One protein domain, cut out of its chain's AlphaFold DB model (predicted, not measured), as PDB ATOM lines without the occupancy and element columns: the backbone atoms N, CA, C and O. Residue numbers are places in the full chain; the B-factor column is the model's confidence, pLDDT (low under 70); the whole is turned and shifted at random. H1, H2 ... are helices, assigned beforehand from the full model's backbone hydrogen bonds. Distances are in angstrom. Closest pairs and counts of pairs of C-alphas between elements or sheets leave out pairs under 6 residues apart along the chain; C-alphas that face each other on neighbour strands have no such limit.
ATOM      1  N   ALA A 146     -42.938  41.927  35.842       83.00
ATOM      2  CA  ALA A 146     -42.565  42.728  36.995       83.00
ATOM      3  C   ALA A 146     -43.796  43.134  37.812       83.00
ATOM      4  O   ALA A 146     -43.693  43.283  39.022       83.00
ATOM      5  N   PHE A 147     -44.967  43.261  37.180       77.06
ATOM      6  CA  PHE A 147     -46.200  43.624  37.860       77.06
ATOM      7  C   PHE A 147     -47.009  42.421  38.364       77.06
ATOM      8  O   PHE A 147     -47.835  42.536  39.271       77.06
ATOM      9  N   THR A 148     -46.801  41.242  37.785       80.38
ATOM     10  CA  THR A 148     -47.517  40.030  38.175       80.38
ATOM     11  C   THR A 148     -46.762  39.331  39.289       80.38
ATOM     12  O   THR A 148     -45.875  38.510  39.045       80.38
ATOM     13  N   GLN A 149     -47.148  39.630  40.530       72.56
ATOM     14  CA  GLN A 149     -46.650  38.878  41.675       72.56
ATOM     15  C   GLN A 149     -46.955  37.378  41.492       72.56
ATOM     16  O   GLN A 149     -48.055  37.012  41.061       72.56
ATOM     17  N   PRO A 150     -46.020  36.475  41.836       78.25
ATOM     18  CA  PRO A 150     -46.288  35.040  41.819       78.25
ATOM     19  C   PRO A 150     -47.469  34.719  42.735       78.25
ATOM     20  O   PRO A 150     -47.609  35.341  43.783       78.25
ATOM     21  N   SER A 151     -48.291  33.719  42.413       79.00
ATOM     22  CA  SER A 151     -49.391  33.325  43.304       79.00
ATOM     23  C   SER A 151     -48.883  32.964  44.713       79.00
ATOM     24  O   SER A 151     -47.774  32.427  44.835       79.00
ATOM     25  N   PRO A 152     -49.670  33.219  45.777       80.62
ATOM     26  CA  PRO A 152     -49.297  32.815  47.127       80.62
ATOM     27  C   PRO A 152     -48.985  31.319  47.196       80.62
ATOM     28  O   PRO A 152     -49.655  30.496  46.561       80.62
ATOM     29  N   HIS A 153     -47.969  30.951  47.977       80.94
ATOM     30  CA  HIS A 153     -47.617  29.548  48.147       80.94
ATOM     31  C   HIS A 153     -48.757  28.807  48.859       80.94
ATOM     32  O   HIS A 153     -49.266  29.266  49.878       80.94
ATOM     33  N   LYS A 154     -49.149  27.643  48.335       85.75
ATOM     34  CA  LYS A 154     -50.073  26.720  48.998       85.75
ATOM     35  C   LYS A 154     -49.285  25.507  49.463       85.75
ATOM     36  O   LYS A 154     -48.615  24.867  48.655       85.75
ATOM     37  N   ASN A 155     -49.378  25.184  50.748       81.69
ATOM     38  CA  ASN A 155     -48.726  23.994  51.287       81.69
ATOM     39  C   ASN A 155     -49.448  22.703  50.844       81.69
ATOM     40  O   ASN A 155     -50.507  22.744  50.213       81.69
ATOM     41  N   ALA A 156     -48.916  21.538  51.233       86.81
ATOM     42  CA  ALA A 156     -49.492  20.229  50.895       86.81
ATOM     43  C   ALA A 156     -50.965  20.053  51.332       86.81
ATOM     44  O   ALA A 156     -51.695  19.255  50.753       86.81
ATOM     45  N   LYS A 157     -51.429  20.828  52.322       87.69
ATOM     46  CA  LYS A 157     -52.815  20.830  52.819       87.69
ATOM     47  C   LYS A 157     -53.695  21.885  52.134       87.69
ATOM     48  O   LYS A 157     -54.772  22.188  52.636       87.69
ATOM     49  N   ARG A 158     -53.238  22.472  51.019       84.62
ATOM     50  CA  ARG A 158     -53.894  23.567  50.275       84.62
ATOM     51  C   ARG A 158     -54.123  24.846  51.090       84.62
ATOM     52  O   ARG A 158     -54.868  25.715  50.643       84.62
ATOM     53  N   LYS A 159     -53.480  24.989  52.253       80.75
ATOM     54  CA  LYS A 159     -53.537  26.230  53.030       80.75
ATOM     55  C   LYS A 159     -52.558  27.235  52.440       80.75
ATOM     56  O   LYS A 159     -51.433  26.863  52.093       80.75
ATOM     57  N   LEU A 160     -53.007  28.482  52.322       81.75
ATOM     58  CA  LEU A 160     -52.159  29.596  51.918       81.75
ATOM     59  C   LEU A 160     -51.071  29.793  52.974       81.75
ATOM     60  O   LEU A 160     -51.335  29.732  54.174       81.75
ATOM     61  N   HIS A 161     -49.842  29.954  52.507       77.25
ATOM     62  CA  HIS A 161     -48.738  30.389  53.333       77.25
ATOM     63  C   HIS A 161     -48.806  31.901  53.457       77.25
ATOM     64  O   HIS A 161     -48.702  32.612  52.457       77.25
ATOM     65  N   ASP A 162     -48.974  32.347  54.689       76.31
ATOM     66  CA  ASP A 162     -49.028  33.743  55.063       76.31
ATOM     67  C   ASP A 162     -48.178  33.911  56.323       76.31
ATOM     68  O   ASP A 162     -48.497  33.359  57.377       76.31
ATOM     69  N   CYS A 163     -47.028  34.561  56.170       77.12
ATOM     70  CA  CYS A 163     -46.106  34.849  57.266       77.12
ATOM     71  C   CYS A 163     -45.890  36.357  57.451       77.12
ATOM     72  O   CYS A 163     -44.963  36.743  58.151       77.12
ATOM     73  N   GLY A 164     -46.656  37.210  56.754       72.81
ATOM     74  CA  GLY A 164     -46.447  38.667  56.721       72.81
ATOM     75  C   GLY A 164     -45.131  39.138  56.073       72.81
ATOM     76  O   GLY A 164     -44.988  40.309  55.756       72.81
ATOM     77  N   GLY A 165     -44.170  38.244  55.819       76.44
ATOM     78  CA  GLY A 165     -42.839  38.589  55.310       76.44
ATOM     79  C   GLY A 165     -42.722  38.714  53.787       76.44
ATOM     80  O   GLY A 165     -41.613  38.844  53.285       76.44
ATOM     81  N   TRP A 166     -43.813  38.624  53.014       81.44
ATOM     82  CA  TRP A 166     -43.741  38.671  51.541       81.44
ATOM     83  C   TRP A 166     -43.361  40.056  51.001       81.44
ATOM     84  O   TRP A 166     -42.585  40.148  50.052       81.44
ATOM     85  N   GLU A 167     -43.890  41.119  51.601       77.38
ATOM     86  CA  GLU A 167     -43.716  42.491  51.118       77.38
ATOM     87  C   GLU A 167     -42.241  42.945  51.095       77.38
ATOM     88  O   GLU A 167     -41.802  43.408  50.039       77.38
ATOM     89  N   PRO A 168     -41.418  42.715  52.142       75.31
ATOM     90  CA  PRO A 168     -39.984  43.015  52.093       75.31
ATOM     91  C   PRO A 168     -39.235  42.307  50.955       75.31
ATOM     92  O   PRO A 168     -38.401  42.916  50.287       75.31
ATOM     93  N   TYR A 169     -39.557  41.037  50.683       80.69
ATOM     94  CA  TYR A 169     -38.974  40.314  49.550       80.69
ATOM     95  C   TYR A 169     -39.413  40.905  48.213       80.69
ATOM     96  O   TYR A 169     -38.606  41.004  47.291       80.69
ATOM     97  N   ALA A 170     -40.682  41.296  48.096       79.00
ATOM     98  CA  ALA A 170     -41.188  41.884  46.871       79.00
ATOM     99  C   ALA A 170     -40.541  43.243  46.583       79.00
ATOM    100  O   ALA A 170     -40.084  43.478  45.464       79.00
ATOM    101  N   ALA A 171     -40.419  44.091  47.605       77.56
ATOM    102  CA  ALA A 171     -39.701  45.355  47.519       77.56
ATOM    103  C   ALA A 171     -38.230  45.151  47.120       77.56
ATOM    104  O   ALA A 171     -37.728  45.875  46.265       77.56
ATOM    105  N   ALA A 172     -37.555  44.133  47.671       78.81
ATOM    106  CA  ALA A 172     -36.174  43.810  47.313       78.81
ATOM    107  C   ALA A 172     -36.027  43.379  45.843       78.81
ATOM    108  O   ALA A 172     -35.111  43.841  45.168       78.81
ATOM    109  N   VAL A 173     -36.941  42.545  45.326       79.69
ATOM    110  CA  VAL A 173     -36.929  42.142  43.907       79.69
ATOM    111  C   VAL A 173     -37.122  43.354  43.002       79.69
ATOM    112  O   VAL A 173     -36.353  43.528  42.064       79.69
ATOM    113  N   LEU A 174     -38.108  44.209  43.294       79.38
ATOM    114  CA  LEU A 174     -38.384  45.404  42.493       79.38
ATOM    115  C   LEU A 174     -37.252  46.437  42.569       79.38
ATOM    116  O   LEU A 174     -36.894  47.018  41.549       79.38
ATOM    117  N   GLY A 175     -36.658  46.630  43.748       73.31
ATOM    118  CA  GLY A 175     -35.514  47.524  43.947       73.31
ATOM    119  C   GLY A 175     -34.207  47.005  43.339       73.31
ATOM    120  O   GLY A 175     -33.319  47.799  43.044       73.31
ATOM    121  N   GLY A 176     -34.087  45.688  43.131       74.38
ATOM    122  CA  GLY A 176     -32.963  45.054  42.437       74.38
ATOM    123  C   GLY A 176     -33.084  45.065  40.910       74.38
ATOM    124  O   GLY A 176     -32.127  44.705  40.219       74.38
ATOM    125  N   LEU A 177     -34.235  45.473  40.366       71.69
ATOM    126  CA  LEU A 177     -34.387  45.649  38.926       71.69
ATOM    127  C   LEU A 177     -33.505  46.810  38.437       71.69
ATOM    128  O   LEU A 177     -33.302  47.777  39.171       71.69
ATOM    129  N   PRO A 178     -32.996  46.755  37.191       70.88
ATOM    130  CA  PRO A 178     -32.210  47.842  36.616       70.88
ATOM    131  C   PRO A 178     -32.934  49.186  36.762       70.88
ATOM    132  O   PRO A 178     -34.042  49.372  36.250       70.88
ATOM    133  N   SER A 179     -32.299  50.113  37.481       61.09
ATOM    134  CA  SER A 179     -32.881  51.374  37.961       61.09
ATOM    135  C   SER A 179     -33.252  52.359  36.850       61.09
ATOM    136  O   SER A 179     -34.001  53.304  37.086       61.09
ATOM    137  N   THR A 180     -32.820  52.109  35.618       59.94
ATOM    138  CA  THR A 180     -33.178  52.899  34.442       59.94
ATOM    139  C   THR A 180     -33.168  51.996  33.219       59.94
ATOM    140  O   THR A 180     -32.231  51.211  33.058       59.94
ATOM    141  N   PRO A 181     -34.174  52.058  32.334       67.06
ATOM    142  CA  PRO A 181     -35.431  52.822  32.369       67.06
ATOM    143  C   PRO A 181     -36.612  52.071  33.020       67.06
ATOM    144  O   PRO A 181     -37.718  52.602  33.096       67.06
ATOM    145  N   LEU A 182     -36.414  50.831  33.478       74.50
ATOM    146  CA  LEU A 182     -37.506  49.950  33.907       74.50
ATOM    147  C   LEU A 182     -38.286  50.502  35.103       74.50
ATOM    148  O   LEU A 182     -39.508  50.560  35.029       74.50
ATOM    149  N   PHE A 183     -37.600  50.959  36.152       70.69
ATOM    150  CA  PHE A 183     -38.254  51.522  37.335       70.69
ATOM    151  C   PHE A 183     -39.080  52.777  37.010       70.69
ATOM    152  O   PHE A 183     -40.236  52.869  37.406       70.69
ATOM    153  N   THR A 184     -38.529  53.709  36.227       72.19
ATOM    154  CA  THR A 184     -39.243  54.924  35.797       72.19
ATOM    155  C   THR A 184     -40.485  54.593  34.977       72.19
ATOM    156  O   THR A 184     -41.544  55.167  35.200       72.19
ATOM    157  N   VAL A 185     -40.380  53.640  34.046       73.56
ATOM    158  CA  VAL A 185     -41.527  53.216  33.234       73.56
ATOM    159  C   VAL A 185     -42.553  52.469  34.086       73.56
ATOM    160  O   VAL A 185     -43.748  52.627  33.867       73.56
ATOM    161  N   MET A 186     -42.118  51.680  35.071       74.31
ATOM    162  CA  MET A 186     -43.018  51.042  36.030       74.31
ATOM    163  C   MET A 186     -43.790  52.076  36.851       74.31
ATOM    164  O   MET A 186     -45.011  51.980  36.938       74.31
ATOM    165  N   ASP A 187     -43.111  53.071  37.418       72.44
ATOM    166  CA  ASP A 187     -43.759  54.144  38.175       72.44
ATOM    167  C   ASP A 187     -44.754  54.920  37.303       72.44
ATOM    168  O   ASP A 187     -45.907  55.119  37.678       72.44
ATOM    169  N   GLU A 188     -44.358  55.259  36.077       70.81
ATOM    170  CA  GLU A 188     -45.207  55.978  35.134       70.81
ATOM    171  C   GLU A 188     -46.439  55.166  34.698       70.81
ATOM    172  O   GLU A 188     -47.560  55.677  34.719       70.81
ATOM    173  N   VAL A 189     -46.268  53.886  34.355       68.88
ATOM    174  CA  VAL A 189     -47.380  52.988  34.003       68.88
ATOM    175  C   VAL A 189     -48.289  52.744  35.211       68.88
ATOM    176  O   VAL A 189     -49.515  52.743  35.072       68.88
ATOM    177  N   GLY A 190     -47.705  52.576  36.399       64.38
ATOM    178  CA  GLY A 190     -48.424  52.377  37.654       64.38
ATOM    179  C   GLY A 190     -49.234  53.602  38.080       64.38
ATOM    180  O   GLY A 190     -50.366  53.448  38.547       64.38
ATOM    181  N   THR A 191     -48.692  54.807  37.881       64.19
ATOM    182  CA  THR A 191     -49.277  56.085  38.313       64.19
ATOM    183  C   THR A 191     -50.272  56.656  37.298       64.19
ATOM    184  O   THR A 191     -51.368  57.043  37.703       64.19
ATOM    185  N   ASN A 192     -49.947  56.653  35.998       57.53
ATOM    186  CA  ASN A 192     -50.661  57.447  34.984       57.53
ATOM    187  C   ASN A 192     -51.606  56.666  34.055       57.53
ATOM    188  O   ASN A 192     -52.347  57.293  33.299       57.53
ATOM    189  N   GLY A 193     -51.603  55.328  34.039       52.25
ATOM    190  CA  GLY A 193     -52.288  54.634  32.937       52.25
ATOM    191  C   GLY A 193     -52.553  53.148  33.105       52.25
ATOM    192  O   GLY A 193     -52.692  52.441  32.107       52.25
ATOM    193  N   ALA A 194     -52.658  52.670  34.342       45.56
ATOM    194  CA  ALA A 194     -52.960  51.275  34.617       45.56
ATOM    195  C   ALA A 194     -54.316  50.832  34.018       45.56
ATOM    196  O   ALA A 194     -54.403  49.736  33.477       45.56
ATOM    197  N   GLU A 195     -55.361  51.664  33.973       43.50
ATOM    198  CA  GLU A 195     -56.678  51.178  33.509       43.50
ATOM    199  C   GLU A 195     -56.705  50.672  32.054       43.50
ATOM    200  O   GLU A 195     -57.455  49.744  31.757       43.50
ATOM    201  N   ASN A 196     -55.834  51.181  31.174       42.81
ATOM    202  CA  ASN A 196     -55.783  50.760  29.768       42.81
ATOM    203  C   ASN A 196     -54.742  49.662  29.471       42.81
ATOM    204  O   ASN A 196     -54.747  49.114  28.370       42.81
ATOM    205  N   VAL A 197     -53.832  49.349  30.406       46.81
ATOM    206  CA  VAL A 197     -52.707  48.416  30.165       46.81
ATOM    207  C   VAL A 197     -52.602  47.319  31.233       46.81
ATOM    208  O   VAL A 197     -52.329  46.171  30.897       46.81
ATOM    209  N   PHE A 198     -52.867  47.628  32.505       50.53
ATOM    210  CA  PHE A 198     -52.770  46.694  33.631       50.53
ATOM    211  C   PHE A 198     -53.832  46.988  34.696       50.53
ATOM    212  O   PHE A 198     -53.753  47.993  35.392       50.53
ATOM    213  N   SER A 199     -54.796  46.091  34.918       46.84
ATOM    214  CA  SER A 199     -55.776  46.286  35.997       46.84
ATOM    215  C   SER A 199     -55.079  46.454  37.361       46.84
ATOM    216  O   SER A 199     -54.442  45.523  37.864       46.84
ATOM    217  N   ARG A 200     -55.235  47.638  37.977       42.38
ATOM    218  CA  ARG A 200     -54.713  47.992  39.315       42.38
ATOM    219  C   ARG A 200     -55.198  47.056  40.429       42.38
ATOM    220  O   ARG A 200     -54.536  46.955  41.455       42.38
ATOM    221  N   SER A 201     -56.272  46.299  40.190       45.47
ATOM    222  CA  SER A 201     -56.821  45.291  41.113       45.47
ATOM    223  C   SER A 201     -55.833  44.186  41.527       45.47
ATOM    224  O   SER A 201     -56.109  43.443  42.463       45.47
ATOM    225  N   ARG A 202     -54.664  44.066  40.874       47.03
ATOM    226  CA  ARG A 202     -53.575  43.167  41.309       47.03
ATOM    227  C   ARG A 202     -52.675  43.725  42.422       47.03
ATOM    228  O   ARG A 202     -51.856  42.963  42.932       47.03
ATOM    229  N   TRP A 203     -52.802  45.005  42.779       45.56
ATOM    230  CA  TRP A 203     -51.916  45.704  43.727       45.56
ATOM    231  C   TRP A 203     -52.578  46.103  45.044       45.56
ATOM    232  O   TRP A 203     -51.879  46.493  45.974       45.56
ATOM    233  N   GLU A 204     -53.899  45.971  45.150       42.75
ATOM    234  CA  GLU A 204     -54.627  46.138  46.409       42.75
ATOM    235  C   GLU A 204     -54.385  44.910  47.295       42.75
ATOM    236  O   GLU A 204     -55.194  43.989  47.384       42.75
ATOM    237  N   ILE A 205     -53.204  44.864  47.902       45.50
ATOM    238  CA  ILE A 205     -52.890  43.933  48.978       45.50
ATOM    239  C   ILE A 205     -53.150  44.697  50.272       45.50
ATOM    240  O   ILE A 205     -52.548  45.741  50.515       45.50
ATOM    241  N   GLU A 206     -54.081  44.192  51.079       39.84
ATOM    242  CA  GLU A 206     -54.264  44.616  52.466       39.84
ATOM    243  C   GLU A 206     -52.897  44.640  53.163       39.84
ATOM    244  O   GLU A 206     -52.188  43.630  53.178       39.84
ATOM    245  N   ILE A 207     -52.511  45.795  53.711       39.53
ATOM    246  CA  ILE A 207     -51.264  45.948  54.465       39.53
ATOM    247  C   ILE A 207     -51.421  45.147  55.761       39.53
ATOM    248  O   ILE A 207     -52.006  45.618  56.737       39.53
ATOM    249  N   ILE A 208     -50.932  43.911  55.756       43.28
ATOM    250  CA  ILE A 208     -50.832  43.081  56.955       43.28
ATOM    251  C   ILE A 208     -49.521  43.476  57.645       43.28
ATOM    252  O   ILE A 208     -48.480  43.495  56.986       43.28
ATOM    253  N   PRO A 209     -49.535  43.815  58.946       41.34
ATOM    254  CA  PRO A 209     -48.339  44.269  59.641       41.34
ATOM    255  C   PRO A 209     -47.209  43.234  59.505       41.34
ATOM    256  O   PRO A 209     -47.461  42.036  59.669       41.34
ATOM    257  N   PRO A 210     -45.972  43.669  59.204       45.97
ATOM    258  CA  PRO A 210     -44.881  42.762  58.883       45.97
ATOM    259  C   PRO A 210     -44.585  41.808  60.045       45.97
ATOM    260  O   PRO A 210     -44.418  42.230  61.190       45.97
ATOM    261  N   GLY A 211     -44.459  40.518  59.731       49.62
ATOM    262  CA  GLY A 211     -43.545  39.632  60.446       49.62
ATOM    263  C   GLY A 211     -42.139  39.964  59.947       49.62
ATOM    264  O   GLY A 211     -41.877  39.877  58.751       49.62
ATOM    265  N   TRP A 212     -41.284  40.473  60.831       52.47
ATOM    266  CA  TRP A 212     -40.062  41.222  60.498       52.47
ATOM    267  C   TRP A 212     -38.875  40.392  59.978       52.47
ATOM    268  O   TRP A 212     -37.774  40.922  59.836       52.47
ATOM    269  N   ASP A 213     -39.039  39.111  59.675       60.22
ATOM    270  CA  ASP A 213     -37.929  38.223  59.357       60.22
ATOM    271  C   ASP A 213     -37.874  37.840  57.865       60.22
ATOM    272  O   ASP A 213     -38.608  36.991  57.351       60.22
ATOM    273  N   MET A 214     -36.878  38.400  57.160       68.88
ATOM    274  CA  MET A 214     -36.350  37.948  55.853       68.88
ATOM    275  C   MET A 214     -35.694  36.544  55.943       68.88
ATOM    276  O   MET A 214     -34.692  36.236  55.290       68.88
ATOM    277  N   GLU A 215     -36.273  35.660  56.749       80.38
ATOM    278  CA  GLU A 215     -35.801  34.311  57.059       80.38
ATOM    279  C   GLU A 215     -36.771  33.237  56.553       80.38
ATOM    280  O   GLU A 215     -36.404  32.067  56.438       80.38
ATOM    281  N   CYS A 216     -37.993  33.617  56.156       85.25
ATOM    282  CA  CYS A 216     -38.937  32.672  55.571       85.25
ATOM    283  C   CYS A 216     -38.418  32.106  54.234       85.25
ATOM    284  O   CYS A 216     -38.500  32.750  53.185       85.25
ATOM    285  N   LEU A 217     -37.946  30.853  54.264       86.25
ATOM    286  CA  LEU A 217     -37.431  30.124  53.097       86.25
ATOM    287  C   LEU A 217     -38.460  30.015  51.960       86.25
ATOM    288  O   LEU A 217     -38.096  30.056  50.785       86.25
ATOM    289  N   THR A 218     -39.748  29.908  52.294       86.31
ATOM    290  CA  THR A 218     -40.835  29.856  51.304       86.31
ATOM    291  C   THR A 218     -40.968  31.181  50.556       86.31
ATOM    292  O   THR A 218     -41.045  31.182  49.325       86.31
ATOM    293  N   CYS A 219     -40.978  32.305  51.280       84.25
ATOM    294  CA  CYS A 219     -41.046  33.639  50.686       84.25
ATOM    295  C   CYS A 219     -39.779  33.954  49.887       84.25
ATOM    296  O   CYS A 219     -39.902  34.396  48.746       84.25
ATOM    297  N   ARG A 220     -38.596  33.606  50.412       87.75
ATOM    298  CA  ARG A 220     -37.319  33.724  49.695       87.75
ATOM    299  C   ARG A 220     -37.335  32.973  48.370       87.75
ATOM    300  O   ARG A 220     -37.157  33.578  47.322       87.75
ATOM    301  N   GLY A 221     -37.634  31.674  48.393       88.06
ATOM    302  CA  GLY A 221     -37.649  30.859  47.177       88.06
ATOM    303  C   GLY A 221     -38.726  31.291  46.172       88.06
ATOM    304  O   GLY A 221     -38.566  31.109  44.965       88.06
ATOM    305  N   ARG A 222     -39.838  31.876  46.640       87.94
ATOM    306  CA  ARG A 222     -40.862  32.485  45.771       87.94
ATOM    307  C   ARG A 222     -40.350  33.777  45.127       87.94
ATOM    308  O   ARG A 222     -40.565  33.956  43.929       87.94
ATOM    309  N   ALA A 223     -39.658  34.622  45.886       87.62
ATOM    310  CA  ALA A 223     -39.051  35.857  45.401       87.62
ATOM    311  C   ALA A 223     -37.933  35.578  44.387       87.62
ATOM    312  O   ALA A 223     -37.986  36.103  43.282       87.62
ATOM    313  N   GLU A 224     -37.023  34.648  44.681       89.19
ATOM    314  CA  GLU A 224     -35.960  34.218  43.760       89.19
ATOM    315  C   GLU A 224     -36.527  33.692  42.434       89.19
ATOM    316  O   GLU A 224     -36.014  33.978  41.352       89.19
ATOM    317  N   LYS A 225     -37.613  32.906  42.471       89.31
ATOM    318  CA  LYS A 225     -38.275  32.425  41.246       89.31
ATOM    319  C   LYS A 225     -38.866  33.568  40.426       89.31
ATOM    320  O   LYS A 225     -38.807  33.514  39.196       89.31
ATOM    321  N   TRP A 226     -39.452  34.553  41.097       89.00
ATOM    322  CA  TRP A 226     -40.023  35.728  40.456       89.00
ATOM    323  C   TRP A 226     -38.939  36.603  39.833       89.00
ATOM    324  O   TRP A 226     -38.995  36.855  38.633       89.00
ATOM    325  N   GLU A 227     -37.901  36.937  40.595       87.94
ATOM    326  CA  GLU A 227     -36.723  37.665  40.129       87.94
ATOM    327  C   GLU A 227     -36.101  36.986  38.902       87.94
ATOM    328  O   GLU A 227     -35.899  37.614  37.865       87.94
ATOM    329  N   ASN A 228     -35.894  35.667  38.953       88.75
ATOM    330  CA  ASN A 228     -35.393  34.903  37.812       88.75
ATOM    331  C   ASN A 228     -36.326  34.971  36.592       88.75
ATOM    332  O   ASN A 228     -35.859  34.972  35.452       88.75
ATOM    333  N   ALA A 229     -37.646  34.998  36.789       87.44
ATOM    334  CA  ALA A 229     -38.596  35.148  35.692       87.44
ATOM    335  C   ALA A 229     -38.518  36.541  35.051       87.44
ATOM    336  O   ALA A 229     -38.469  36.620  33.820       87.44
ATOM    337  N   VAL A 230     -38.437  37.601  35.863       86.38
ATOM    338  CA  VAL A 230     -38.267  38.983  35.391       86.38
ATOM    339  C   VAL A 230     -36.927  39.136  34.669       86.38
ATOM    340  O   VAL A 230     -36.905  39.528  33.504       86.38
ATOM    341  N   ASN A 231     -35.824  38.693  35.278       86.88
ATOM    342  CA  ASN A 231     -34.480  38.750  34.697       86.88
ATOM    343  C   ASN A 231     -34.367  37.981  33.375       86.88
ATOM    344  O   ASN A 231     -33.700  38.434  32.445       86.88
ATOM    345  N   ARG A 232     -35.039  36.829  33.242       88.81
ATOM    346  CA  ARG A 232     -35.083  36.099  31.963       88.81
ATOM    347  C   ARG A 232     -35.783  36.885  30.861       88.81
ATOM    348  O   ARG A 232     -35.356  36.778  29.715       88.81
ATOM    349  N   ARG A 233     -36.849  37.629  31.174       89.31
ATOM    350  CA  ARG A 233     -37.518  38.499  30.192       89.31
ATOM    351  C   ARG A 233     -36.671  39.727  29.887       89.31
ATOM    352  O   ARG A 233     -36.499  40.039  28.718       89.31
ATOM    353  N   PHE A 234     -36.062  40.332  30.904       87.19
ATOM    354  CA  PHE A 234     -35.162  41.471  30.736       87.19
ATOM    355  C   PHE A 234     -34.008  41.149  29.777       87.19
ATOM    356  O   PHE A 234     -33.765  41.886  28.834       87.19
ATOM    357  N   ARG A 235     -33.359  39.986  29.930       88.38
ATOM    358  CA  ARG A 235     -32.278  39.536  29.028       88.38
ATOM    359  C   ARG A 235     -32.713  39.274  27.583       88.38
ATOM    360  O   ARG A 235     -31.855  39.121  26.723       88.38
ATOM    361  N   ARG A 236     -34.016  39.129  27.333       89.75
ATOM    362  CA  ARG A 236     -34.587  38.930  25.993       89.75
ATOM    363  C   ARG A 236     -35.098  40.227  25.379       89.75
ATOM    364  O   ARG A 236     -35.517  40.187  24.230       89.75
TER     365      ARG A 236
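This is residues 146 to 236 of the 254 residues of an uncharacterized protein of Coprinellus micaceus (UniProt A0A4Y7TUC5). Two helices, the longest, H4, and H1, lie side by side; H2 stands crosswise past the end of H1, with little H3 beyond it, and two long stretches have no named element: residues 146 to 165, which come as near as 4 A to the mean of all C-alphas and reach as far as 24 A from it, and residues 198 to 216, which lie 9 to 17 A from it. The printed part has 91 residues with four named helices, in the order H1, H2, H3, H4, and no named strand: all helix, though under half, 43 residues, are in them. It is only just compact, close to loose, with a radius of gyration of the C-alphas of 14.2 A and spans of 38 by 27 by 24 A.

Start at H4, residues 217 to 234: its residues 219 to 227 alone touch H1, residues 166 to 175, closest at the C-alphas of Cys 219 and Trp 166, 5.8 A. They run the same way at a shallow tilt of 27 degrees. H2, residues 182 to 192, is apart from H4 and, only just, from H1, at 8.0 A. H2 and H3, residues 194 to 197, meet only through their tight link. In H1, H2 and H4 every O i to N i+4 pair is within hydrogen-bond range; H3 is too short for one.

Find C-alpha 166 at (-43.741, 38.671, 51.541); H1 runs 14.3 A from there. H2 spans 15.2 A. H4 runs 25.2 A, ending at C-alpha 234, (-35.162, 41.471, 30.736).

The C-alphas farthest apart, Lys 157 and Thr 180, are 41.9 A apart. The printed part has no cut; the H3 to H4 link is long. Residues 179 to 181 and 189 to 214 have pLDDT under 70.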